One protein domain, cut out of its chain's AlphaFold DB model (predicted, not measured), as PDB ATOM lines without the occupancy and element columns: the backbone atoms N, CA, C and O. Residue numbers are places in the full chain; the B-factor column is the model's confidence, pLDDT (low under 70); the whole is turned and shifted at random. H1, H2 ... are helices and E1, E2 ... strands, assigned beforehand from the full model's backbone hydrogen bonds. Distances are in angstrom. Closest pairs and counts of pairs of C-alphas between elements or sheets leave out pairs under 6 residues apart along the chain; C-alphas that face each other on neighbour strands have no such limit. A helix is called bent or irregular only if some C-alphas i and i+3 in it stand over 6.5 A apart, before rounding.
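What this domain is: This is residues 8 to 139 and 328 to 379 of the 386 residues of a protein of Alicyclobacillus acidoterrestris (strain ATCC 49025 / DSM 3922 / CIP 106132 / NCIMB 13137 / GD3B) (UniProt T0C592). Two long helical pieces, H2 and H4b, run side by side in opposite directions, with a small head at one end made of the hairpin E1 E2, H3 and H4a. At the other end H1 stands crosswise, with H5 beside it; the short H7, H10 and H11 and the longer H8 gather along H4b, and H6 lies off to the side, touching no helix. The printed part has 184 residues with eleven named helices and two antiparallel strands, in the order H1 H2 E1 E2 H3 to H11, and is mostly helix. It is only just compact, close to loose, with a radius of gyration of the C-alphas of 19.2 A and spans of 56 by 40 by 33 A.

How they stand to each other: H1, residues 8 to 20, touches H5, residues 113 to 120, with residues 16 to 20 alone; the closest C-alphas, of Thr 16 and Glu 120, are 6.6 A apart. H4, residues 69 to 108, was assigned as one helix by its hydrogen bonds but is bent: C-alphas 85 and 88 are 7.7 A apart, and arms H4a, residues 69 to 85, and H4b, residues 88 to 108, stand at a steep tilt of 64 degrees. H2, residues 23 to 45, touches H4b at a shallow tilt of 18 degrees, opposite ways, closest at C-alphas Pro 35 and Ile 93, 5.5 A. H2 is only just irregular, with C-alphas 24 and 27 6.6 A apart. E1, residues 47 to 50, and E2, residues 53 to 56, form an antiparallel hairpin; N 48 and O 55 are 2.9 A apart, N 50 and O 53 2.8 A. H3, residues 57 to 65, forms a helical hairpin with H4a, closest at C-alphas Met 64 and Arg 72, 4.3 A. H6, residues 127 to 139, is only just apart from H5, at 8.1 A. H7, residues 328 to 332, touches H5, closest at C-alphas Tyr 113 and Tyr 331, 5.5 A. H8, residues 338 to 351, touches H9, residues 363 to 367, closest at C-alphas Phe 346 and Ser 367, 4.4 A. H10, residues 369 to 372, only just touches H4a, and H11, residues 374 to 378, only just touches H2, each with 3 pairs of C-alphas within 8 A. Every O i to N i+4 pair is within hydrogen-bond range in H1, H4a, H4b, H5 to H9 and H11; H2 has 13 of 19, H3 2 of 5 with 4 of 6 O i to N i+3 pairs, and H10 is too short for one.

Where its parts are: H1 begins at C-alpha 8, (127.035, 14.330, 59.834). H2 is 35.3 A long, H4a 24.7 A, H4b 30.5 A and H8 20.2 A. H11 ends at C-alpha 378, (146.956, 10.887, 39.199).

The domain as a whole: The C-alphas of Gly 8 and Gly 52, the two farthest apart, are 59.9 A apart. Residues 140 to 327 are not printed; C-alphas 139 and 328 are 19.8 A apart across the cut. The link from H8 to H9 is long, with 11 residues. The mean pLDDT of the printed part is 93.6, and no printed residue is under 70.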
ATOM      1  N   GLY A   8     126.412  15.603  59.457       87.69
ATOM      2  CA  GLY A   8     127.035  14.330  59.834       87.69
ATOM      3  C   GLY A   8     128.169  13.910  58.901       87.69
ATOM      4  O   GLY A   8     129.269  13.624  59.371       87.69
ATOM      5  N   ARG A   9     127.940  13.972  57.582       85.88
ATOM      6  CA  ARG A   9     128.950  13.601  56.580       85.88
ATOM      7  C   ARG A   9     130.176  14.507  56.628       85.88
ATOM      8  O   ARG A   9     131.300  14.027  56.695       85.88
ATOM      9  N   MET A  10     129.964  15.817  56.668       87.06
ATOM     10  CA  MET A  10     131.043  16.794  56.793       87.06
ATOM     11  C   MET A  10     131.871  16.563  58.069       87.06
ATOM     12  O   MET A  10     133.101  16.622  58.026       87.06
ATOM     13  N   LYS A  11     131.221  16.270  59.207       89.44
ATOM     14  CA  LYS A  11     131.926  15.923  60.452       89.44
ATOM     15  C   LYS A  11     132.769  14.660  60.285       89.44
ATOM     16  O   LYS A  11     133.910  14.662  60.729       89.44
ATOM     17  N   GLN A  12     132.226  13.624  59.644       90.19
ATOM     18  CA  GLN A  12     132.942  12.377  59.369       90.19
ATOM     19  C   GLN A  12     134.190  12.635  58.518       90.19
ATOM     20  O   GLN A  12     135.285  12.301  58.951       90.19
ATOM     21  N   VAL A  13     134.046  13.307  57.371       90.06
ATOM     22  CA  VAL A  13     135.162  13.600  56.454       90.06
ATOM     23  C   VAL A  13     136.272  14.382  57.159       90.06
ATOM     24  O   VAL A  13     137.447  14.037  57.051       90.06
ATOM     25  N   ARG A  14     135.910  15.399  57.953       91.12
ATOM     26  CA  ARG A  14     136.881  16.178  58.736       91.12
ATOM     27  C   ARG A  14     137.545  15.354  59.836       91.12
ATOM     28  O   ARG A  14     138.742  15.506  60.052       91.12
ATOM     29  N   ALA A  15     136.791  14.504  60.531       93.69
ATOM     30  CA  ALA A  15     137.337  13.627  61.562       93.69
ATOM     31  C   ALA A  15     138.350  12.639  60.968       93.69
ATOM     32  O   ALA A  15     139.449  12.513  61.500       93.69
ATOM     33  N   THR A  16     138.020  12.021  59.832       94.12
ATOM     34  CA  THR A  16     138.929  11.156  59.078       94.12
ATOM     35  C   THR A  16     140.186  11.915  58.654       94.12
ATOM     36  O   THR A  16     141.290  11.465  58.938       94.12
ATOM     37  N   GLY A  17     140.044  13.110  58.068       93.00
ATOM     38  CA  GLY A  17     141.193  13.936  57.681       93.00
ATOM     39  C   GLY A  17     142.122  14.262  58.857       93.00
ATOM     40  O   GLY A  17     143.338  14.154  58.731       93.00
ATOM     41  N   LEU A  18     141.565  14.584  60.031       94.56
ATOM     42  CA  LEU A  18     142.348  14.804  61.255       94.56
ATOM     43  C   LEU A  18     143.043  13.528  61.748       94.56
ATOM     44  O   LEU A  18     144.174  13.591  62.221       94.56
ATOM     45  N   GLN A  19     142.378  12.376  61.645       95.06
ATOM     46  CA  GLN A  19     142.931  11.088  62.060       95.06
ATOM     47  C   GLN A  19     144.086  10.632  61.158       95.06
ATOM     48  O   GLN A  19     145.063  10.062  61.656       95.06
ATOM     49  N   LEU A  20     143.982  10.881  59.854       95.38
ATOM     50  CA  LEU A  20     144.977  10.492  58.852       95.38
ATOM     51  C   LEU A  20     146.131  11.489  58.728       95.38
ATOM     52  O   LEU A  20     147.188  11.137  58.212       95.38
ATOM     53  N   PHE A  21     145.969  12.719  59.223       96.06
ATOM     54  CA  PHE A  21     147.004  13.740  59.115       96.06
ATOM     55  C   PHE A  21     148.311  13.314  59.795       96.06
ATOM     56  O   PHE A  21     148.353  12.992  60.987       96.06
ATOM     57  N   ARG A  22     149.404  13.366  59.034       97.62
ATOM     58  CA  ARG A  22     150.775  13.163  59.506       97.62
ATOM     59  C   ARG A  22     151.636  14.273  58.927       97.62
ATOM     60  O   ARG A  22     151.688  14.436  57.712       97.62
ATOM     61  N   GLU A  23     152.322  15.027  59.779       97.69
ATOM     62  CA  GLU A  23     153.180  16.132  59.327       97.69
ATOM     63  C   GLU A  23     154.305  15.634  58.402       97.69
ATOM     64  O   GLU A  23     154.598  16.250  57.379       97.69
ATOM     65  N   GLU A  24     154.851  14.451  58.689       97.69
ATOM     66  CA  GLU A  24     155.849  13.763  57.859       97.69
ATOM     67  C   GLU A  24     155.349  13.359  56.459       97.69
ATOM     68  O   GLU A  24     156.171  13.126  55.572       97.69
ATOM     69  N   ASN A  25     154.030  13.335  56.218       97.88
ATOM     70  CA  ASN A  25     153.465  13.083  54.888       97.88
ATOM     71  C   ASN A  25     153.426  14.332  54.002       97.88
ATOM     72  O   ASN A  25     153.380  14.186  52.782       97.88
ATOM     73  N   ILE A  26     153.510  15.545  54.564       97.19
ATOM     74  CA  ILE A  26     153.432  16.789  53.780       97.19
ATOM     75  C   ILE A  26     154.513  16.833  52.682       97.19
ATOM     76  O   ILE A  26     154.166  17.058  51.519       97.19
ATOM     77  N   PRO A  27     155.808  16.568  52.965       98.06
ATOM     78  CA  PRO A  27     156.828  16.568  51.918       98.06
ATOM     79  C   PRO A  27     156.616  15.471  50.868       98.06
ATOM     80  O   PRO A  27     156.958  15.673  49.705       98.06
ATOM     81  N   LEU A  28     156.060  14.317  51.252       97.94
ATOM     82  CA  LEU A  28     155.787  13.209  50.331       97.94
ATOM     83  C   LEU A  28     154.652  13.557  49.364       97.94
ATOM     84  O   LEU A  28     154.798  13.346  48.164       97.94
ATOM     85  N   GLN A  29     153.575  14.160  49.868       94.69
ATOM     86  CA  GLN A  29     152.437  14.621  49.065       94.69
ATOM     87  C   GLN A  29     152.836  15.725  48.079       94.69
ATOM     88  O   GLN A  29     152.370  15.745  46.942       94.69
ATOM     89  N   VAL A  30     153.733  16.631  48.484       95.94
ATOM     90  CA  VAL A  30     154.298  17.637  47.571       95.94
ATOM     91  C   VAL A  30     155.149  16.968  46.490       95.94
ATOM     92  O   VAL A  30     155.012  17.302  45.315       95.94
ATOM     93  N   ARG A  31     155.996  16.000  46.864       97.00
ATOM     94  CA  ARG A  31     156.829  15.252  45.910       97.00
ATOM     95  C   ARG A  31     156.009  14.430  44.923       97.00
ATOM     96  O   ARG A  31     156.407  14.341  43.773       97.00
ATOM     97  N   GLU A  32     154.868  13.878  45.334       96.06
ATOM     98  CA  GLU A  32     153.965  13.117  44.458       96.06
ATOM     99  C   GLU A  32     153.497  13.925  43.233       96.06
ATOM    100  O   GLU A  32     153.279  13.354  42.164       96.06
ATOM    101  N   GLN A  33     153.398  15.253  43.348       95.12
ATOM    102  CA  GLN A  33     152.971  16.116  42.243       95.12
ATOM    103  C   GLN A  33     153.981  16.153  41.088       95.12
ATOM    104  O   GLN A  33     153.584  16.318  39.936       95.12
ATOM    105  N   GLU A  34     155.278  15.981  41.364       96.75
ATOM    106  CA  GLU A  34     156.320  16.043  40.333       96.75
ATOM    107  C   GLU A  34     156.215  14.867  39.339       96.75
ATOM    108  O   GLU A  34     156.091  15.135  38.142       96.75
ATOM    109  N   PRO A  35     156.169  13.581  39.754       97.56
ATOM    110  CA  PRO A  35     155.968  12.473  38.821       97.56
ATOM    111  C   PRO A  35     154.677  12.578  37.998       97.56
ATOM    112  O   PRO A  35     154.686  12.231  36.816       97.56
ATOM    113  N   VAL A  36     153.586  13.086  38.588       95.56
ATOM    114  CA  VAL A  36     152.321  13.329  37.871       95.56
ATOM    115  C   VAL A  36     152.497  14.413  36.802       95.56
ATOM    116  O   VAL A  36     152.042  14.238  35.671       95.56
ATOM    117  N   ALA A  37     153.190  15.511  37.118       94.44
ATOM    118  CA  ALA A  37     153.492  16.562  36.149       94.44
ATOM    119  C   ALA A  37     154.367  16.042  34.997       94.44
ATOM    120  O   ALA A  37     154.022  16.261  33.837       94.44
ATOM    121  N   ARG A  38     155.421  15.269  35.297       96.31
ATOM    122  CA  ARG A  38     156.274  14.639  34.271       96.31
ATOM    123  C   ARG A  38     155.471  13.721  33.348       96.31
ATOM    124  O   ARG A  38     155.647  13.767  32.137       96.31
ATOM    125  N   TYR A  39     154.549  12.923  33.892       95.94
ATOM    126  CA  TYR A  39     153.654  12.100  33.073       95.94
ATOM    127  C   TYR A  39     152.810  12.948  32.113       95.94
ATOM    128  O   TYR A  39     152.711  12.630  30.928       95.94
ATOM    129  N   ASN A  40     152.233  14.049  32.603       90.81
ATOM    130  CA  ASN A  40     151.445  14.958  31.772       90.81
ATOM    131  C   ASN A  40     152.284  15.608  30.663       90.81
ATOM    132  O   ASN A  40     151.787  15.765  29.550       90.81
ATOM    133  N   GLU A  41     153.541  15.957  30.938       91.69
ATOM    134  CA  GLU A  41     154.473  16.479  29.932       91.69
ATOM    135  C   GLU A  41     154.791  15.434  28.855       91.69
ATOM    136  O   GLU A  41     154.717  15.746  27.666       91.69
ATOM    137  N   ILE A  42     155.062  14.184  29.252       94.00
ATOM    138  CA  ILE A  42     155.330  13.071  28.326       94.00
ATOM    139  C   ILE A  42     154.128  12.830  27.411       94.00
ATOM    140  O   ILE A  42     154.271  12.836  26.189       94.00
ATOM    141  N   ILE A  43     152.932  12.652  27.982       89.50
ATOM    142  CA  ILE A  43     151.712  12.399  27.200       89.50
ATOM    143  C   ILE A  43     151.339  13.617  26.348       89.50
ATOM    144  O   ILE A  43     150.939  13.464  25.194       89.50
ATOM    145  N   GLY A  44     151.491  14.831  26.884       85.81
ATOM    146  CA  GLY A  44     151.206  16.074  26.168       85.81
ATOM    147  C   GLY A  44     152.149  16.332  24.989       85.81
ATOM    148  O   GLY A  44     151.729  16.919  23.992       85.81
ATOM    149  N   GLY A  45     153.401  15.876  25.085       89.69
ATOM    150  CA  GLY A  45     154.405  15.953  24.022       89.69
ATOM    151  C   GLY A  45     154.416  14.763  23.059       89.69
ATOM    152  O   GLY A  45     155.155  14.797  22.074       89.69
ATOM    153  N   LEU A  46     153.625  13.715  23.315       92.44
ATOM    154  CA  LEU A  46     153.656  12.483  22.533       92.44
ATOM    155  C   LEU A  46     153.128  12.701  21.108       92.44
ATOM    156  O   LEU A  46     152.048  13.259  20.880       92.44
ATOM    157  N   THR A  47     153.874  12.186  20.135       93.25
ATOM    158  CA  THR A  47     153.473  12.118  18.729       93.25
ATOM    159  C   THR A  47     153.389  10.670  18.262       93.25
ATOM    160  O   THR A  47     154.008   9.767  18.827       93.25
ATOM    161  N   ALA A  48     152.594  10.444  17.221       94.69
ATOM    162  CA  ALA A  48     152.461   9.160  16.553       94.69
ATOM    163  C   ALA A  48     152.626   9.352  15.039       94.69
ATOM    164  O   ALA A  48     152.148  10.335  14.465       94.69
ATOM    165  N   HIS A  49     153.319   8.415  14.390       96.19
ATOM    166  CA  HIS A  49     153.592   8.493  12.959       96.19
ATOM    167  C   HIS A  49     152.334   8.140  12.156       96.19
ATOM    168  O   HIS A  49     151.858   7.003  12.195       96.19
ATOM    169  N   TRP A  50     151.783   9.105  11.427       94.75
ATOM    170  CA  TRP A  50     150.507   8.978  10.733       94.75
ATOM    171  C   TRP A  50     150.544   9.641   9.357       94.75
ATOM    172  O   TRP A  50     150.833  10.830   9.238       94.75
ATOM    173  N   GLU A  51     150.226   8.875   8.306       92.75
ATOM    174  CA  GLU A  51     150.201   9.353   6.908       92.75
ATOM    175  C   GLU A  51     151.523  10.013   6.459       92.75
ATOM    176  O   GLU A  51     151.534  10.998   5.724       92.75
ATOM    177  N   GLY A  52     152.657   9.464   6.907       93.44
ATOM    178  CA  GLY A  52     153.992   9.944   6.537       93.44
ATOM    179  C   GLY A  52     154.477  11.170   7.315       93.44
ATOM    180  O   GLY A  52     155.513  11.730   6.964       93.44
ATOM    181  N   GLN A  53     153.760  11.593   8.358       94.56
ATOM    182  CA  GLN A  53     154.123  12.727   9.211       94.56
ATOM    183  C   GLN A  53     153.936  12.373  10.686       94.56
ATOM    184  O   GLN A  53     153.108  11.533  11.027       94.56
ATOM    185  N   ASP A  54     154.664  13.040  11.577       94.25
ATOM    186  CA  ASP A  54     154.409  12.920  13.011       94.25
ATOM    187  C   ASP A  54     153.233  13.823  13.380       94.25
ATOM    188  O   ASP A  54     153.287  15.044  13.208       94.25
ATOM    189  N   LYS A  55     152.146  13.213  13.858       88.12
ATOM    190  CA  LYS A  55     150.944  13.923  14.304       88.12
ATOM    191  C   LYS A  55     150.823  13.844  15.826       88.12
ATOM    192  O   LYS A  55     151.274  12.862  16.419       88.12
ATOM    193  N   PRO A  56     150.204  14.842  16.482       87.94
ATOM    194  CA  PRO A  56     149.911  14.769  17.910       87.94
ATOM    195  C   PRO A  56     149.152  13.485  18.259       87.94
ATOM    196  O   PRO A  56     148.164  13.151  17.599       87.94
ATOM    197  N   TYR A  57     149.586  12.791  19.311       87.75
ATOM    198  CA  TYR A  57     149.052  11.488  19.708       87.75
ATOM    199  C   TYR A  57     147.510  11.423  19.782       87.75
ATOM    200  O   TYR A  57     146.929  10.531  19.155       87.75
ATOM    201  N   PRO A  58     146.800  12.390  20.408       83.12
ATOM    202  CA  PRO A  58     145.336  12.359  20.476       83.12
ATOM    203  C   PRO A  58     144.637  12.401  19.109       83.12
ATOM    204  O   PRO A  58     143.547  11.851  18.957       83.12
ATOM    205  N   GLN A  59     145.250  13.032  18.100       82.81
ATOM    206  CA  GLN A  59     144.671  13.101  16.754       82.81
ATOM    207  C   GLN A  59     144.679  11.736  16.063       82.81
ATOM    208  O   GLN A  59     143.748  11.423  15.322       82.81
ATOM    209  N   VAL A  60     145.717  10.930  16.311       89.62
ATOM    210  CA  VAL A  60     145.834   9.571  15.770       89.62
ATOM    211  C   VAL A  60     144.916   8.616  16.528       89.62
ATOM    212  O   VAL A  60     144.230   7.816  15.899       89.62
ATOM    213  N   VAL A  61     144.806   8.764  17.855       86.31
ATOM    214  CA  VAL A  61     143.834   8.019  18.675       86.31
ATOM    215  C   VAL A  61     142.408   8.185  18.140       86.31
ATOM    216  O   VAL A  61     141.705   7.192  17.981       86.31
ATOM    217  N   ALA A  62     142.005   9.407  17.774       81.25
ATOM    218  CA  ALA A  62     140.677   9.677  17.214       81.25
ATOM    219  C   ALA A  62     140.387   8.927  15.895       81.25
ATOM    220  O   ALA A  62     139.228   8.700  15.556       81.25
ATOM    221  N   GLN A  63     141.413   8.499  15.148       84.31
ATOM    222  CA  GLN A  63     141.223   7.720  13.918       84.31
ATOM    223  C   GLN A  63     140.771   6.275  14.191       84.31
ATOM    224  O   GLN A  63     140.269   5.612  13.280       84.31
ATOM    225  N   MET A  64     140.885   5.788  15.432       85.06
ATOM    226  CA  MET A  64     140.334   4.489  15.832       85.06
ATOM    227  C   MET A  64     138.798   4.463  15.825       85.06
ATOM    228  O   MET A  64     138.231   3.377  15.773       85.06
ATOM    229  N   ASP A  65     138.133   5.620  15.769       77.19
ATOM    230  CA  ASP A  65     136.672   5.719  15.623       77.19
ATOM    231  C   ASP A  65     136.220   5.755  14.148       77.19
ATOM    232  O   ASP A  65     135.030   5.871  13.855       77.19
ATOM    233  N   SER A  66     137.154   5.665  13.192       79.69
ATOM    234  CA  SER A  66     136.845   5.717  11.759       79.69
ATOM    235  C   SER A  66     135.873   4.604  11.339       79.69
ATOM    236  O   SER A  66     136.042   3.452  11.760       79.69
ATOM    237  N   PRO A  67     134.907   4.866  10.432       74.75
ATOM    238  CA  PRO A  67     134.047   3.810   9.888       74.75
ATOM    239  C   PRO A  67     134.849   2.769   9.084       74.75
ATOM    240  O   PRO A  67     134.433   1.616   8.951       74.75
ATOM    241  N   HIS A  68     136.040   3.143   8.613       82.62
ATOM    242  CA  HIS A  68     136.931   2.326   7.798       82.62
ATOM    243  C   HIS A  68     137.875   1.473   8.654       82.62
ATOM    244  O   HIS A  68     138.693   1.995   9.413       82.62
ATOM    245  N   ARG A  69     137.791   0.144   8.520       85.62
ATOM    246  CA  ARG A  69     138.562  -0.811   9.339       85.62
ATOM    247  C   ARG A  69     140.068  -0.659   9.151       85.62
ATOM    248  O   ARG A  69     140.812  -0.736  10.119       85.62
ATOM    249  N   GLU A  70     140.500  -0.456   7.918       90.19
ATOM    250  CA  GLU A  70     141.889  -0.255   7.525       90.19
ATOM    251  C   GLU A  70     142.501   0.985   8.189       90.19
ATOM    252  O   GLU A  70     143.648   0.942   8.632       90.19
ATOM    253  N   ILE A  71     141.708   2.051   8.345       90.44
ATOM    254  CA  ILE A  71     142.116   3.261   9.064       90.44
ATOM    255  C   ILE A  71     142.245   2.952  10.556       90.44
ATOM    256  O   ILE A  71     143.271   3.272  11.152       90.44
ATOM    257  N   ARG A  72     141.256   2.267  11.150       90.12
ATOM    258  CA  ARG A  72     141.313   1.884  12.570       90.12
ATOM    259  C   ARG A  72     142.522   1.007  12.887       90.12
ATOM    260  O   ARG A  72     143.184   1.227  13.894       90.12
ATOM    261  N   GLU A  73     142.826   0.031  12.033       93.50
ATOM    262  CA  GLU A  73     143.978  -0.855  12.219       93.50
ATOM    263  C   GLU A  73     145.301  -0.093  12.149       93.50
ATOM    264  O   GLU A  73     146.144  -0.236  13.037       93.50
ATOM    265  N   ALA A  74     145.484   0.732  11.116       95.38
ATOM    266  CA  ALA A  74     146.680   1.552  10.994       95.38
ATOM    267  C   ALA A  74     146.832   2.472  12.216       95.38
ATOM    268  O   ALA A  74     147.936   2.602  12.751       95.38
ATOM    269  N   ALA A  75     145.734   3.095  12.662       93.81
ATOM    270  CA  ALA A  75     145.726   4.031  13.786       93.81
ATOM    271  C   ALA A  75     146.130   3.329  15.073       93.81
ATOM    272  O   ALA A  75     147.041   3.783  15.761       93.81
ATOM    273  N   TRP A  76     145.518   2.174  15.337       94.75
ATOM    274  CA  TRP A  76     145.841   1.344  16.485       94.75
ATOM    275  C   TRP A  76     147.330   0.982  16.501       94.75
ATOM    276  O   TRP A  76     148.004   1.220  17.496       94.75
ATOM    277  N   ARG A  77     147.896   0.506  15.383       96.06
ATOM    278  CA  ARG A  77     149.327   0.149  15.312       96.06
ATOM    279  C   ARG A  77     150.250   1.344  15.566       96.06
ATOM    280  O   ARG A  77     151.225   1.209  16.301       96.06
ATOM    281  N   SER A  78     149.935   2.504  14.990       96.94
ATOM    282  CA  SER A  78     150.700   3.739  15.208       96.94
ATOM    283  C   SER A  78     150.650   4.186  16.676       96.94
ATOM    284  O   SER A  78     151.681   4.499  17.275       96.94
ATOM    285  N   VAL A  79     149.467   4.112  17.293       95.12
ATOM    286  CA  VAL A  79     149.256   4.372  18.723       95.12
ATOM    287  C   VAL A  79     150.078   3.420  19.591       95.12
ATOM    288  O   VAL A  79     150.767   3.869  20.505       95.12
ATOM    289  N   GLN A  80     150.081   2.120  19.289       96.31
ATOM    290  CA  GLN A  80     150.882   1.151  20.037       96.31
ATOM    291  C   GLN A  80     152.387   1.418  19.929       96.31
ATOM    292  O   GLN A  80     153.107   1.279  20.919       96.31
ATOM    293  N   GLN A  81     152.870   1.846  18.762       96.75
ATOM    294  CA  GLN A  81     154.270   2.219  18.588       96.75
ATOM    295  C   GLN A  81     154.643   3.455  19.423       96.75
ATOM    296  O   GLN A  81     155.700   3.463  20.054       96.75
ATOM    297  N   ALA A  82     153.772   4.467  19.463       95.88
ATOM    298  CA  ALA A  82     153.959   5.650  20.302       95.88
ATOM    299  C   ALA A  82     153.941   5.296  21.799       95.88
ATOM    300  O   ALA A  82     154.806   5.725  22.550       95.88
ATOM    301  N   ARG A  83     153.022   4.429  22.237       96.06
ATOM    302  CA  ARG A  83     152.993   3.900  23.612       96.06
ATOM    303  C   ARG A  83     154.299   3.210  23.986       96.06
ATOM    304  O   ARG A  83     154.881   3.470  25.038       96.06
ATOM    305  N   ARG A  84     154.799   2.353  23.096       97.25
ATOM    306  CA  ARG A  84     156.046   1.622  23.316       97.25
ATOM    307  C   ARG A  84     157.245   2.552  23.505       97.25
ATOM    308  O   ARG A  84     158.118   2.227  24.304       97.25
ATOM    309  N   SER A  85     157.292   3.698  22.818       97.12
ATOM    310  CA  SER A  85     158.428   4.624  22.916       97.12
ATOM    311  C   SER A  85     158.540   5.314  24.280       97.12
ATOM    312  O   SER A  85     159.649   5.660  24.680       97.12
ATOM    313  N   ILE A  86     157.430   5.458  25.015       97.00
ATOM    314  CA  ILE A  86     157.395   6.100  26.341       97.00
ATOM    315  C   ILE A  86     157.292   5.114  27.511       97.00
ATOM    316  O   ILE A  86     157.388   5.518  28.671       97.00
ATOM    317  N   LYS A  87     157.104   3.819  27.231       97.44
ATOM    318  CA  LYS A  87     156.800   2.789  28.233       97.44
ATOM    319  C   LYS A  87     157.757   2.797  29.419       97.44
ATOM    320  O   LYS A  87     157.313   2.792  30.564       97.44
ATOM    321  N   ASP A  88     159.063   2.814  29.161       97.94
ATOM    322  CA  ASP A  88     160.070   2.721  30.224       97.94
ATOM    323  C   ASP A  88     160.096   3.966  31.116       97.94
ATOM    324  O   ASP A  88     160.412   3.882  32.304       97.94
ATOM    325  N   GLU A  89     159.766   5.131  30.562       98.06
ATOM    326  CA  GLU A  89     159.706   6.376  31.321       98.06
ATOM    327  C   GLU A  89     158.460   6.427  32.208       98.06
ATOM    328  O   GLU A  89     158.574   6.696  33.407       98.06
ATOM    329  N   VAL A  90     157.296   6.057  31.664       98.12
ATOM    330  CA  VAL A  90     156.049   5.953  32.440       98.12
ATOM    331  C   VAL A  90     156.146   4.859  33.509       98.12
ATOM    332  O   VAL A  90     155.677   5.052  34.630       98.12
ATOM    333  N   ALA A  91     156.818   3.739  33.220       98.12
ATOM    334  CA  ALA A  91     157.085   2.687  34.199       98.12
ATOM    335  C   ALA A  91     157.856   3.208  35.418       98.12
ATOM    336  O   ALA A  91     157.425   2.969  36.547       98.12
ATOM    337  N   ARG A  92     158.926   3.986  35.201       98.44
ATOM    338  CA  ARG A  92     159.697   4.614  36.289       98.44
ATOM    339  C   ARG A  92     158.874   5.622  37.090       98.44
ATOM    340  O   ARG A  92     158.997   5.664  38.310       98.44
ATOM    341  N   ILE A  93     158.027   6.410  36.422       98.38
ATOM    342  CA  ILE A  93     157.099   7.332  37.096       98.38
ATOM    343  C   ILE A  93     156.162   6.559  38.026       98.38
ATOM    344  O   ILE A  93     156.011   6.924  39.190       98.38
ATOM    345  N   MET A  94     155.555   5.482  37.532       98.00
ATOM    346  CA  MET A  94     154.639   4.678  38.333       98.00
ATOM    347  C   MET A  94     155.363   3.970  39.488       98.00
ATOM    348  O   MET A  94     154.808   3.886  40.580       98.00
ATOM    349  N   ASP A  95     156.604   3.512  39.292       98.31
ATOM    350  CA  ASP A  95     157.425   2.945  40.371       98.31
ATOM    351  C   ASP A  95     157.642   3.964  41.498       98.31
ATOM    352  O   ASP A  95     157.408   3.648  42.665       98.31
ATOM    353  N   GLU A  96     158.011   5.204  41.157       98.19
ATOM    354  CA  GLU A  96     158.164   6.289  42.130       98.19
ATOM    355  C   GLU A  96     156.850   6.589  42.864       98.19
ATOM    356  O   GLU A  96     156.836   6.672  44.095       98.19
ATOM    357  N   LEU A  97     155.739   6.691  42.129       98.38
ATOM    358  CA  LEU A  97     154.420   6.947  42.706       98.38
ATOM    359  C   LEU A  97     153.994   5.847  43.679       98.38
ATOM    360  O   LEU A  97     153.524   6.161  44.771       98.38
ATOM    361  N   VAL A  98     154.174   4.570  43.326       98.38
ATOM    362  CA  VAL A  98     153.834   3.447  44.215       98.38
ATOM    363  C   VAL A  98     154.645   3.509  45.506       98.38
ATOM    364  O   VAL A  98     154.061   3.343  46.575       98.38
ATOM    365  N   GLN A  99     155.949   3.802  45.442       98.44
ATOM    366  CA  GLN A  99     156.772   3.911  46.653       98.44
ATOM    367  C   GLN A  99     156.376   5.108  47.525       98.44
ATOM    368  O   GLN A  99     156.240   4.957  48.738       98.44
ATOM    369  N   LEU A 100     156.159   6.286  46.927       98.31
ATOM    370  CA  LEU A 100     155.732   7.486  47.660       98.31
ATOM    371  C   LEU A 100     154.404   7.246  48.381       98.31
ATOM    372  O   LEU A 100     154.293   7.479  49.583       98.31
ATOM    373  N   ARG A 101     153.420   6.720  47.652       98.25
ATOM    374  CA  ARG A 101     152.087   6.398  48.162       98.25
ATOM    375  C   ARG A 101     152.124   5.321  49.242       98.25
ATOM    376  O   ARG A 101     151.466   5.450  50.269       98.25
ATOM    377  N   HIS A 102     152.939   4.285  49.058       98.62
ATOM    378  CA  HIS A 102     153.130   3.266  50.083       98.62
ATOM    379  C   HIS A 102     153.724   3.861  51.367       98.62
ATOM    380  O   HIS A 102     153.220   3.573  52.449       98.62
ATOM    381  N   GLN A 103     154.721   4.745  51.265       98.62
ATOM    382  CA  GLN A 103     155.291   5.412  52.438       98.62
ATOM    383  C   GLN A 103     154.275   6.320  53.149       98.62
ATOM    384  O   GLN A 103     154.232   6.326  54.379       98.62
ATOM    385  N   ILE A 104     153.437   7.044  52.396       98.12
ATOM    386  CA  ILE A 104     152.335   7.850  52.950       98.12
ATOM    387  C   ILE A 104     151.402   6.975  53.799       98.12
ATOM    388  O   ILE A 104     151.093   7.342  54.938       98.12
ATOM    389  N   ALA A 105     151.035   5.797  53.285       98.12
ATOM    390  CA  ALA A 105     150.179   4.840  53.981       98.12
ATOM    391  C   ALA A 105     150.821   4.299  55.268       98.12
ATOM    392  O   ALA A 105     150.174   4.264  56.317       98.12
ATOM    393  N   LEU A 106     152.106   3.927  55.210       98.50
ATOM    394  CA  LEU A 106     152.849   3.418  56.368       98.50
ATOM    395  C   LEU A 106     152.902   4.454  57.498       98.50
ATOM    396  O   LEU A 106     152.615   4.128  58.649       98.50
ATOM    397  N   ASN A 107     153.193   5.714  57.166       98.31
ATOM    398  CA  ASN A 107     153.201   6.826  58.121       98.31
ATOM    399  C   ASN A 107     151.809   7.058  58.745       98.31
ATOM    400  O   ASN A 107     151.671   7.402  59.924       98.31
ATOM    401  N   ALA A 108     150.741   6.846  57.968       97.12
ATOM    402  CA  ALA A 108     149.364   6.930  58.449       97.12
ATOM    403  C   ALA A 108     148.944   5.726  59.321       97.12
ATOM    404  O   ALA A 108     147.978   5.847  60.081       97.12
ATOM    405  N   GLY A 109     149.708   4.626  59.306       97.25
ATOM    406  CA  GLY A 109     149.475   3.413  60.096       97.25
ATOM    407  C   GLY A 109     148.788   2.278  59.331       97.25
ATOM    408  O   GLY A 109     148.220   1.389  59.964       97.25
ATOM    409  N   PHE A 110     148.814   2.311  57.997       98.19
ATOM    410  CA  PHE A 110     148.259   1.271  57.131       98.19
ATOM    411  C   PHE A 110     149.355   0.391  56.536       98.19
ATOM    412  O   PHE A 110     150.437   0.868  56.205       98.19
ATOM    413  N   ASP A 111     149.034  -0.879  56.296       97.94
ATOM    414  CA  ASP A 111     149.951  -1.825  55.647       97.94
ATOM    415  C   ASP A 111     150.138  -1.537  54.148       97.94
ATOM    416  O   ASP A 111     151.103  -1.986  53.530       97.94
ATOM    417  N   ASN A 112     149.186  -0.840  53.523       97.69
ATOM    418  CA  ASN A 112     149.170  -0.578  52.089       97.69
ATOM    419  C   ASN A 112     148.348   0.672  51.749       97.69
ATOM    420  O   ASN A 112     147.469   1.085  52.504       97.69
ATOM    421  N   TYR A 113     148.604   1.243  50.570       97.50
ATOM    422  CA  TYR A 113     147.976   2.499  50.158       97.50
ATOM    423  C   TYR A 113     146.514   2.365  49.719       97.50
ATOM    424  O   TYR A 113     145.759   3.326  49.815       97.50
ATOM    425  N   ARG A 114     146.067   1.176  49.285       96.62
ATOM    426  CA  ARG A 114     144.644   0.960  48.972       96.62
ATOM    427  C   ARG A 114     143.792   1.206  50.219       96.62
ATOM    428  O   ARG A 114     142.794   1.912  50.127       96.62
ATOM    429  N   ASP A 115     144.177   0.646  51.364       96.31
ATOM    430  CA  ASP A 115     143.390   0.776  52.597       96.31
ATOM    431  C   ASP A 115     143.406   2.204  53.152       96.31
ATOM    432  O   ASP A 115     142.360   2.701  53.574       96.31
ATOM    433  N   ASP A 116     144.558   2.876  53.070       96.50
ATOM    434  CA  ASP A 116     144.694   4.297  53.408       96.50
ATOM    435  C   ASP A 116     143.732   5.154  52.569       96.50
ATOM    436  O   ASP A 116     142.864   5.835  53.112       96.50
ATOM    437  N   VAL A 117     143.765   5.014  51.238       93.44
ATOM    438  CA  VAL A 117     142.897   5.778  50.324       93.44
ATOM    439  C   VAL A 117     141.412   5.435  50.488       93.44
ATOM    440  O   VAL A 117     140.553   6.306  50.338       93.44
ATOM    441  N   PHE A 118     141.059   4.183  50.797       94.00
ATOM    442  CA  PHE A 118     139.666   3.826  51.103       94.00
ATOM    443  C   PHE A 118     139.157   4.572  52.343       94.00
ATOM    444  O   PHE A 118     138.010   5.038  52.353       94.00
ATOM    445  N   CYS A 119     140.009   4.708  53.362       94.12
ATOM    446  CA  CYS A 119     139.709   5.494  54.550       94.12
ATOM    447  C   CYS A 119     139.640   6.988  54.212       94.12
ATOM    448  O   CYS A 119     138.613   7.614  54.469       94.12
ATOM    449  N   GLU A 120     140.669   7.533  53.561       92.50
ATOM    450  CA  GLU A 120     140.784   8.940  53.153       92.50
ATOM    451  C   GLU A 120     139.557   9.412  52.363       92.50
ATOM    452  O   GLU A 120     138.943  10.431  52.685       92.50
ATOM    453  N   LYS A 121     139.122   8.616  51.381       90.12
ATOM    454  CA  LYS A 121     137.945   8.906  50.549       90.12
ATOM    455  C   LYS A 121     136.615   8.657  51.253       90.12
ATOM    456  O   LYS A 121     135.559   8.841  50.647       90.12
ATOM    457  N   ASN A 122     136.641   8.242  52.520       90.94
ATOM    458  CA  ASN A 122     135.462   7.988  53.341       90.94
ATOM    459  C   ASN A 122     134.445   7.085  52.614       90.94
ATOM    460  O   ASN A 122     133.248   7.406  52.567       90.94
ATOM    461  N   ARG A 123     134.929   5.997  51.991       89.69
ATOM    462  CA  ARG A 123     134.097   5.073  51.205       89.69
ATOM    463  C   ARG A 123     132.984   4.489  52.082       89.69
ATOM    464  O   ARG A 123     133.230   4.044  53.199       89.69
ATOM    465  N   GLU A 124     131.755   4.485  51.569       88.50
ATOM    466  CA  GLU A 124     130.586   3.885  52.247       88.50
ATOM    467  C   GLU A 124     130.416   2.391  51.923       88.50
ATOM    468  O   GLU A 124     129.458   1.757  52.359       88.50
ATOM    469  N   TYR A 125     131.353   1.835  51.161       91.56
ATOM    470  CA  TYR A 125     131.455   0.428  50.807       91.56
ATOM    471  C   TYR A 125     132.852  -0.087  51.160       91.56
ATOM    472  O   TYR A 125     133.811   0.678  51.297       91.56
ATOM    473  N   THR A 126     132.968  -1.397  51.310       93.25
ATOM    474  CA  THR A 126     134.203  -2.078  51.696       93.25
ATOM    475  C   THR A 126     134.969  -2.601  50.482       93.25
ATOM    476  O   THR A 126     134.424  -2.781  49.395       93.25
ATOM    477  N   VAL A 127     136.243  -2.946  50.683       93.56
ATOM    478  CA  VAL A 127     137.048  -3.666  49.680       93.56
ATOM    479  C   VAL A 127     136.385  -4.999  49.277       93.56
ATOM    480  O   VAL A 127     136.472  -5.416  48.123       93.56
ATOM    481  N   ALA A 128     135.679  -5.658  50.202       95.62
ATOM    482  CA  ALA A 128     134.943  -6.889  49.916       95.62
ATOM    483  C   ALA A 128     133.735  -6.656  48.990       95.62
ATOM    484  O   ALA A 128     133.424  -7.520  48.165       95.62
ATOM    485  N   ASP A 129     133.095  -5.486  49.072       96.00
ATOM    486  CA  ASP A 129     132.021  -5.098  48.154       96.00
ATOM    487  C   ASP A 129     132.567  -4.889  46.734       96.00
ATOM    488  O   ASP A 129     131.965  -5.384  45.781       96.00
ATOM    489  N   CYS A 130     133.753  -4.278  46.582       94.44
ATOM    490  CA  CYS A 130     134.448  -4.202  45.287       94.44
ATOM    491  C   CYS A 130     134.698  -5.594  44.706       94.44
ATOM    492  O   CYS A 130     134.343  -5.868  43.565       94.44
ATOM    493  N   TYR A 131     135.252  -6.518  45.497       94.38
ATOM    494  CA  TYR A 131     135.499  -7.884  45.025       94.38
ATOM    495  C   TYR A 131     134.215  -8.628  44.653       94.38
ATOM    496  O   TYR A 131     134.197  -9.362  43.663       94.38
ATOM    497  N   SER A 132     133.132  -8.404  45.394       96.25
ATOM    498  CA  SER A 132     131.817  -8.958  45.066       96.25
ATOM    499  C   SER A 132     131.288  -8.391  43.744       96.25
ATOM    500  O   SER A 132     130.778  -9.141  42.910       96.25
ATOM    501  N   PHE A 133     131.471  -7.088  43.508       94.56
ATOM    502  CA  PHE A 133     131.148  -6.447  42.234       94.56
ATOM    503  C   PHE A 133     131.994  -7.005  41.081       94.56
ATOM    504  O   PHE A 133     131.443  -7.351  40.037       94.56
ATOM    505  N   HIS A 134     133.301  -7.206  41.288       94.19
ATOM    506  CA  HIS A 134     134.197  -7.797  40.290       94.19
ATOM    507  C   HIS A 134     133.720  -9.178  39.837       94.19
ATOM    508  O   HIS A 134     133.591  -9.443  38.642       94.19
ATOM    509  N   GLN A 135     133.376 -10.033  40.802       95.75
ATOM    510  CA  GLN A 135     132.835 -11.365  40.537       95.75
ATOM    511  C   GLN A 135     131.477 -11.312  39.828       95.75
ATOM    512  O   GLN A 135     131.195 -12.145  38.966       95.75
ATOM    513  N   ALA A 136     130.620 -10.345  40.170       96.19
ATOM    514  CA  ALA A 136     129.328 -10.174  39.514       96.19
ATOM    515  C   ALA A 136     129.487  -9.768  38.040       96.19
ATOM    516  O   ALA A 136     128.815 -10.338  37.178       96.19
ATOM    517  N   VAL A 137     130.395  -8.838  37.734       94.69
ATOM    518  CA  VAL A 137     130.688  -8.433  36.351       94.69
ATOM    519  C   VAL A 137     131.278  -9.597  35.559       94.69
ATOM    520  O   VAL A 137     130.769  -9.899  34.480       94.69
ATOM    521  N   GLU A 138     132.257 -10.320  36.111       94.94
ATOM    522  CA  GLU A 138     132.833 -11.516  35.471       94.94
ATOM    523  C   GLU A 138     131.751 -12.558  35.152       94.94
ATOM    524  O   GLU A 138     131.700 -13.116  34.058       94.94
ATOM    525  N   ARG A 139     130.828 -12.791  36.091       96.38
ATOM    526  CA  ARG A 139     129.793 -13.822  35.960       96.38
ATOM    527  C   ARG A 139     128.647 -13.442  35.025       96.38
ATOM    528  O   ARG A 139     128.087 -14.328  34.380       96.38
ATOM    529  N   HIS A 328     144.065  -2.085  42.980       96.69
ATOM    530  CA  HIS A 328     144.042  -2.893  44.203       96.69
ATOM    531  C   HIS A 328     145.262  -3.808  44.289       96.69
ATOM    532  O   HIS A 328     145.908  -3.874  45.336       96.69
ATOM    533  N   TRP A 329     145.592  -4.512  43.205       97.88
ATOM    534  CA  TRP A 329     146.774  -5.368  43.182       97.88
ATOM    535  C   TRP A 329     148.059  -4.548  43.335       97.88
ATOM    536  O   TRP A 329     148.870  -4.857  44.203       97.88
ATOM    537  N   MET A 330     148.198  -3.470  42.565       97.75
ATOM    538  CA  MET A 330     149.381  -2.610  42.550       97.75
ATOM    539  C   MET A 330     149.723  -2.067  43.941       97.75
ATOM    540  O   MET A 330     150.851  -2.208  44.404       97.75
ATOM    541  N   TYR A 331     148.740  -1.514  44.655       97.94
ATOM    542  CA  TYR A 331     148.996  -0.929  45.971       97.94
ATOM    543  C   TYR A 331     149.109  -1.950  47.100       97.94
ATOM    544  O   TYR A 331     149.652  -1.611  48.145       97.94
ATOM    545  N   THR A 332     148.653  -3.190  46.900       97.88
ATOM    546  CA  THR A 332     148.889  -4.288  47.856       97.88
ATOM    547  C   THR A 332     150.161  -5.078  47.598       97.88
ATOM    548  O   THR A 332     150.559  -5.874  48.443       97.88
ATOM    549  N   HIS A 333     150.825  -4.827  46.470       98.31
ATOM    550  CA  HIS A 333     152.108  -5.418  46.108       98.31
ATOM    551  C   HIS A 333     153.111  -4.300  45.789       98.31
ATOM    552  O   HIS A 333     153.610  -4.222  44.666       98.31
ATOM    553  N   PRO A 334     153.431  -3.417  46.756       97.50
ATOM    554  CA  PRO A 334     154.212  -2.208  46.489       97.50
ATOM    555  C   PRO A 334     155.636  -2.499  45.995       97.50
ATOM    556  O   PRO A 334     156.265  -1.631  45.403       97.50
ATOM    557  N   SER A 335     156.157  -3.711  46.203       97.56
ATOM    558  CA  SER A 335     157.483  -4.144  45.751       97.56
ATOM    559  C   SER A 335     157.502  -4.807  44.367       97.56
ATOM    560  O   SER A 335     158.530  -5.366  43.992       97.56
ATOM    561  N   HIS A 336     156.386  -4.810  43.632       98.44
ATOM    562  CA  HIS A 336     156.328  -5.349  42.271       98.44
ATOM    563  C   HIS A 336     157.342  -4.656  41.336       98.44
ATOM    564  O   HIS A 336     157.718  -3.495  41.523       98.44
ATOM    565  N   THR A 337     157.744  -5.350  40.286       98.31
ATOM    566  CA  THR A 337     158.544  -4.808  39.184       98.31
ATOM    567  C   THR A 337     157.648  -4.305  38.048       98.31
ATOM    568  O   THR A 337     156.493  -4.715  37.924       98.31
ATOM    569  N   SER A 338     158.187  -3.474  37.144       97.31
ATOM    570  CA  SER A 338     157.468  -3.088  35.915       97.31
ATOM    571  C   SER A 338     157.006  -4.303  35.101       97.31
ATOM    572  O   SER A 338     155.911  -4.267  34.556       97.31
ATOM    573  N   ALA A 339     157.800  -5.377  35.037       97.81
ATOM    574  CA  ALA A 339     157.430  -6.582  34.295       97.81
ATOM    575  C   ALA A 339     156.259  -7.333  34.951       97.81
ATOM    576  O   ALA A 339     155.347  -7.778  34.260       97.81
ATOM    577  N   GLU A 340     156.248  -7.441  36.283       98.56
ATOM    578  CA  GLU A 340     155.114  -8.018  37.019       98.56
ATOM    579  C   GLU A 340     153.857  -7.158  36.872       98.56
ATOM    580  O   GLU A 340     152.757  -7.698  36.760       98.56
ATOM    581  N   ARG A 341     154.013  -5.829  36.820       97.94
ATOM    582  CA  ARG A 341     152.911  -4.896  36.567       97.94
ATOM    583  C   ARG A 341     152.300  -5.102  35.180       97.94
ATOM    584  O   ARG A 341     151.082  -5.249  35.089       97.94
ATOM    585  N   ASP A 342     153.123  -5.166  34.136       98.06
ATOM    586  CA  ASP A 342     152.672  -5.410  32.758       98.06
ATOM    587  C   ASP A 342     151.967  -6.777  32.650       98.06
ATOM    588  O   ASP A 342     150.870  -6.887  32.099       98.06
ATOM    589  N   ALA A 343     152.551  -7.816  33.261       98.06
ATOM    590  CA  ALA A 343     151.965  -9.154  33.295       98.06
ATOM    591  C   ALA A 343     150.615  -9.174  34.024       98.06
ATOM    592  O   ALA A 343     149.665  -9.803  33.550       98.06
ATOM    593  N   LYS A 344     150.498  -8.460  35.154       98.00
ATOM    594  CA  LYS A 344     149.232  -8.382  35.880       98.00
ATOM    595  C   LYS A 344     148.165  -7.641  35.090       98.00
ATOM    596  O   LYS A 344     147.017  -8.082  35.062       98.00
ATOM    597  N   TYR A 345     148.522  -6.524  34.463       96.69
ATOM    598  CA  TYR A 345     147.583  -5.783  33.631       96.69
ATOM    599  C   TYR A 345     147.073  -6.658  32.482       96.69
ATOM    600  O   TYR A 345     145.864  -6.750  32.274       96.69
ATOM    601  N   PHE A 346     147.968  -7.388  31.810       96.12
ATOM    602  CA  PHE A 346     147.590  -8.317  30.749       96.12
ATOM    603  C   PHE A 346     146.637  -9.422  31.234       96.12
ATOM    604  O   PHE A 346     145.610  -9.650  30.597       96.12
ATOM    605  N   GLU A 347     146.909 -10.043  32.389       96.00
ATOM    606  CA  GLU A 347     146.007 -11.030  33.012       96.00
ATOM    607  C   GLU A 347     144.589 -10.462  33.198       96.00
ATOM    608  O   GLU A 347     143.595 -11.128  32.907       96.00
ATOM    609  N   ILE A 348     144.481  -9.215  33.669       95.19
ATOM    610  CA  ILE A 348     143.193  -8.548  33.897       95.19
ATOM    611  C   ILE A 348     142.492  -8.257  32.568       95.19
ATOM    612  O   ILE A 348     141.301  -8.534  32.438       95.19
ATOM    613  N   ILE A 349     143.215  -7.746  31.569       92.19
ATOM    614  CA  ILE A 349     142.660  -7.484  30.238       92.19
ATOM    615  C   ILE A 349     142.105  -8.768  29.622       92.19
ATOM    616  O   ILE A 349     140.970  -8.761  29.155       92.19
ATOM    617  N   GLN A 350     142.822  -9.890  29.698       91.06
ATOM    618  CA  GLN A 350     142.329 -11.166  29.168       91.06
ATOM    619  C   GLN A 350     141.036 -11.649  29.840       91.06
ATOM    620  O   GLN A 350     140.222 -12.318  29.203       91.06
ATOM    621  N   ARG A 351     140.841 -11.322  31.120       91.12
ATOM    622  CA  ARG A 351     139.652 -11.715  31.892       91.12
ATOM    623  C   ARG A 351     138.467 -10.765  31.717       91.12
ATOM    624  O   ARG A 351     137.328 -11.195  31.875       91.12
ATOM    625  N   PHE A 352     138.732  -9.491  31.426       90.50
ATOM    626  CA  PHE A 352     137.731  -8.424  31.434       90.50
ATOM    627  C   PHE A 352     137.798  -7.567  30.163       90.50
ATOM    628  O   PHE A 352     137.216  -7.939  29.149       90.50
ATOM    629  N   GLY A 353     138.485  -6.417  30.206       77.81
ATOM    630  CA  GLY A 353     138.422  -5.377  29.165       77.81
ATOM    631  C   GLY A 353     138.881  -5.793  27.765       77.81
ATOM    632  O   GLY A 353     138.570  -5.113  26.794       77.81
ATOM    633  N   GLY A 354     139.605  -6.902  27.653       80.44
ATOM    634  CA  GLY A 354     140.059  -7.494  26.402       80.44
ATOM    635  C   GLY A 354     139.258  -8.711  25.960       80.44
ATOM    636  O   GLY A 354     139.665  -9.367  25.013       80.44
ATOM    637  N   HIS A 355     138.149  -9.060  26.608       82.94
ATOM    638  CA  HIS A 355     137.314 -10.185  26.188       82.94
ATOM    639  C   HIS A 355     136.211  -9.707  25.215       82.94
ATOM    640  O   HIS A 355     135.609  -8.662  25.468       82.94
ATOM    641  N   PRO A 356     135.911 -10.405  24.095       87.56
ATOM    642  CA  PRO A 356     136.580 -11.586  23.533       87.56
ATOM    643  C   PRO A 356     137.647 -11.219  22.477       87.56
ATOM    644  O   PRO A 356     137.755 -11.869  21.436       87.56
ATOM    645  N   VAL A 357     138.385 -10.131  22.683       90.00
ATOM    646  CA  VAL A 357     139.335  -9.586  21.709       90.00
ATOM    647  C   VAL A 357     140.510 -10.538  21.487       90.00
ATOM    648  O   VAL A 357     141.113 -11.067  22.421       90.00
ATOM    649  N   ASP A 358     140.864 -10.740  20.222       90.56
ATOM    650  CA  ASP A 358     141.991 -11.570  19.817       90.56
ATOM    651  C   ASP A 358     143.302 -10.775  19.830       90.56
ATOM    652  O   ASP A 358     143.608 -10.025  18.893       90.56
ATOM    653  N   TYR A 359     144.077 -10.981  20.895       90.69
ATOM    654  CA  TYR A 359     145.408 -10.403  21.105       90.69
ATOM    655  C   TYR A 359     146.566 -11.323  20.689       90.69
ATOM    656  O   TYR A 359     147.704 -11.048  21.058       90.69
ATOM    657  N   ARG A 360     146.326 -12.412  19.944       91.56
ATOM    658  CA  ARG A 360     147.423 -13.288  19.497       91.56
ATOM    659  C   ARG A 360     148.431 -12.510  18.650       91.56
ATOM    660  O   ARG A 360     148.072 -11.959  17.609       91.56
ATOM    661  N   GLY A 361     149.690 -12.500  19.083       93.44
ATOM    662  CA  GLY A 361     150.761 -11.719  18.460       93.44
ATOM    663  C   GLY A 361     150.705 -10.215  18.754       93.44
ATOM    664  O   GLY A 361     151.382  -9.460  18.063       93.44
ATOM    665  N   LEU A 362     149.882  -9.794  19.721       94.19
ATOM    666  CA  LEU A 362     149.686  -8.417  20.194       94.19
ATOM    667  C   LEU A 362     149.768  -8.334  21.735       94.19
ATOM    668  O   LEU A 362     149.193  -7.439  22.361       94.19
ATOM    669  N   GLU A 363     150.394  -9.326  22.374       94.69
ATOM    670  CA  GLU A 363     150.420  -9.471  23.829       94.69
ATOM    671  C   GLU A 363     151.239  -8.358  24.498       94.69
ATOM    672  O   GLU A 363     150.829  -7.835  25.535       94.69
ATOM    673  N   GLU A 364     152.358  -7.946  23.889       94.81
ATOM    674  CA  GLU A 364     153.178  -6.831  24.384       94.81
ATOM    675  C   GLU A 364     152.349  -5.539  24.391       94.81
ATOM    676  O   GLU A 364     152.240  -4.870  25.418       94.81
ATOM    677  N   GLU A 365     151.677  -5.243  23.279       94.81
ATOM    678  CA  GLU A 365     150.820  -4.076  23.096       94.81
ATOM    679  C   GLU A 365     149.673  -4.017  24.106       94.81
ATOM    680  O   GLU A 365     149.355  -2.941  24.620       94.81
ATOM    681  N   ALA A 366     149.058  -5.163  24.397       93.31
ATOM    682  CA  ALA A 366     148.010  -5.271  25.402       93.31
ATOM    683  C   ALA A 366     148.552  -5.067  26.822       93.31
ATOM    684  O   ALA A 366     147.934  -4.366  27.625       93.31
ATOM    685  N   SER A 367     149.713  -5.652  27.131       95.69
ATOM    686  CA  SER A 367     150.293  -5.631  28.478       95.69
ATOM    687  C   SER A 367     150.699  -4.236  28.954       95.69
ATOM    688  O   SER A 367     150.637  -3.956  30.149       95.69
ATOM    689  N   ILE A 368     151.040  -3.337  28.026       95.62
ATOM    690  CA  ILE A 368     151.461  -1.967  28.344       95.62
ATOM    691  C   ILE A 368     150.320  -0.947  28.263       95.62
ATOM    692  O   ILE A 368     150.550   0.236  28.483       95.62
ATOM    693  N   GLY A 369     149.084  -1.364  27.955       93.06
ATOM    694  CA  GLY A 369     147.959  -0.441  27.736       93.06
ATOM    695  C   GLY A 369     147.617   0.457  28.934       93.06
ATOM    696  O   GLY A 369     146.991   1.503  28.763       93.06
ATOM    697  N   TRP A 370     148.064   0.096  30.138       94.00
ATOM    698  CA  TRP A 370     147.853   0.875  31.357       94.00
ATOM    699  C   TRP A 370     148.538   2.248  31.339       94.00
ATOM    700  O   TRP A 370     148.071   3.151  32.033       94.00
ATOM    701  N   ILE A 371     149.602   2.430  30.545       94.38
ATOM    702  CA  ILE A 371     150.401   3.668  30.532       94.38
ATOM    703  C   ILE A 371     149.644   4.884  29.997       94.38
ATOM    704  O   ILE A 371     150.091   6.001  30.196       94.38
ATOM    705  N   ASP A 372     148.514   4.680  29.325       87.88
ATOM    706  CA  ASP A 372     147.690   5.759  28.774       87.88
ATOM    707  C   ASP A 372     146.724   6.365  29.794       87.88
ATOM    708  O   ASP A 372     146.155   7.441  29.582       87.88
ATOM    709  N   SER A 373     146.476   5.652  30.892       89.19
ATOM    710  CA  SER A 373     145.449   6.037  31.845       89.19
ATOM    711  C   SER A 373     146.012   6.994  32.883       89.19
ATOM    712  O   SER A 373     146.611   6.586  33.882       89.19
ATOM    713  N   ILE A 374     145.704   8.282  32.718       87.69
ATOM    714  CA  ILE A 374     145.978   9.284  33.753       87.69
ATOM    715  C   ILE A 374     145.324   8.925  35.095       87.69
ATOM    716  O   ILE A 374     145.824   9.316  36.143       87.69
ATOM    717  N   HIS A 375     144.252   8.127  35.095       86.81
ATOM    718  CA  HIS A 375     143.609   7.670  36.325       86.81
ATOM    719  C   HIS A 375     144.507   6.762  37.168       86.81
ATOM    720  O   HIS A 375     144.427   6.817  38.389       86.81
ATOM    721  N   PHE A 376     145.404   5.976  36.568       92.88
ATOM    722  CA  PHE A 376     146.365   5.185  37.348       92.88
ATOM    723  C   PHE A 376     147.479   6.055  37.932       92.88
ATOM    724  O   PHE A 376     147.951   5.805  39.042       92.88
ATOM    725  N   ILE A 377     147.849   7.110  37.209       93.69
ATOM    726  CA  ILE A 377     148.934   8.013  37.585       93.69
ATOM    727  C   ILE A 377     148.479   9.023  38.638       93.69
ATOM    728  O   ILE A 377     149.099   9.121  39.691       93.69
ATOM    729  N   ALA A 378     147.390   9.747  38.393       88.50
ATOM    730  CA  ALA A 378     146.956  10.887  39.199       88.50
ATOM    731  C   ALA A 378     145.828  10.561  40.195       88.50
ATOM    732  O   ALA A 378     145.663  11.284  41.172       88.50
ATOM    733  N   PHE A 379     145.055   9.488  39.981       84.62
ATOM    734  CA  PHE A 379     143.830   9.223  40.745       84.62
ATOM    735  C   PHE A 379     143.801   7.807  41.340       84.62
ATOM    736  O   PHE A 379     143.085   6.905  40.888       84.62
TER     737      PHE A 379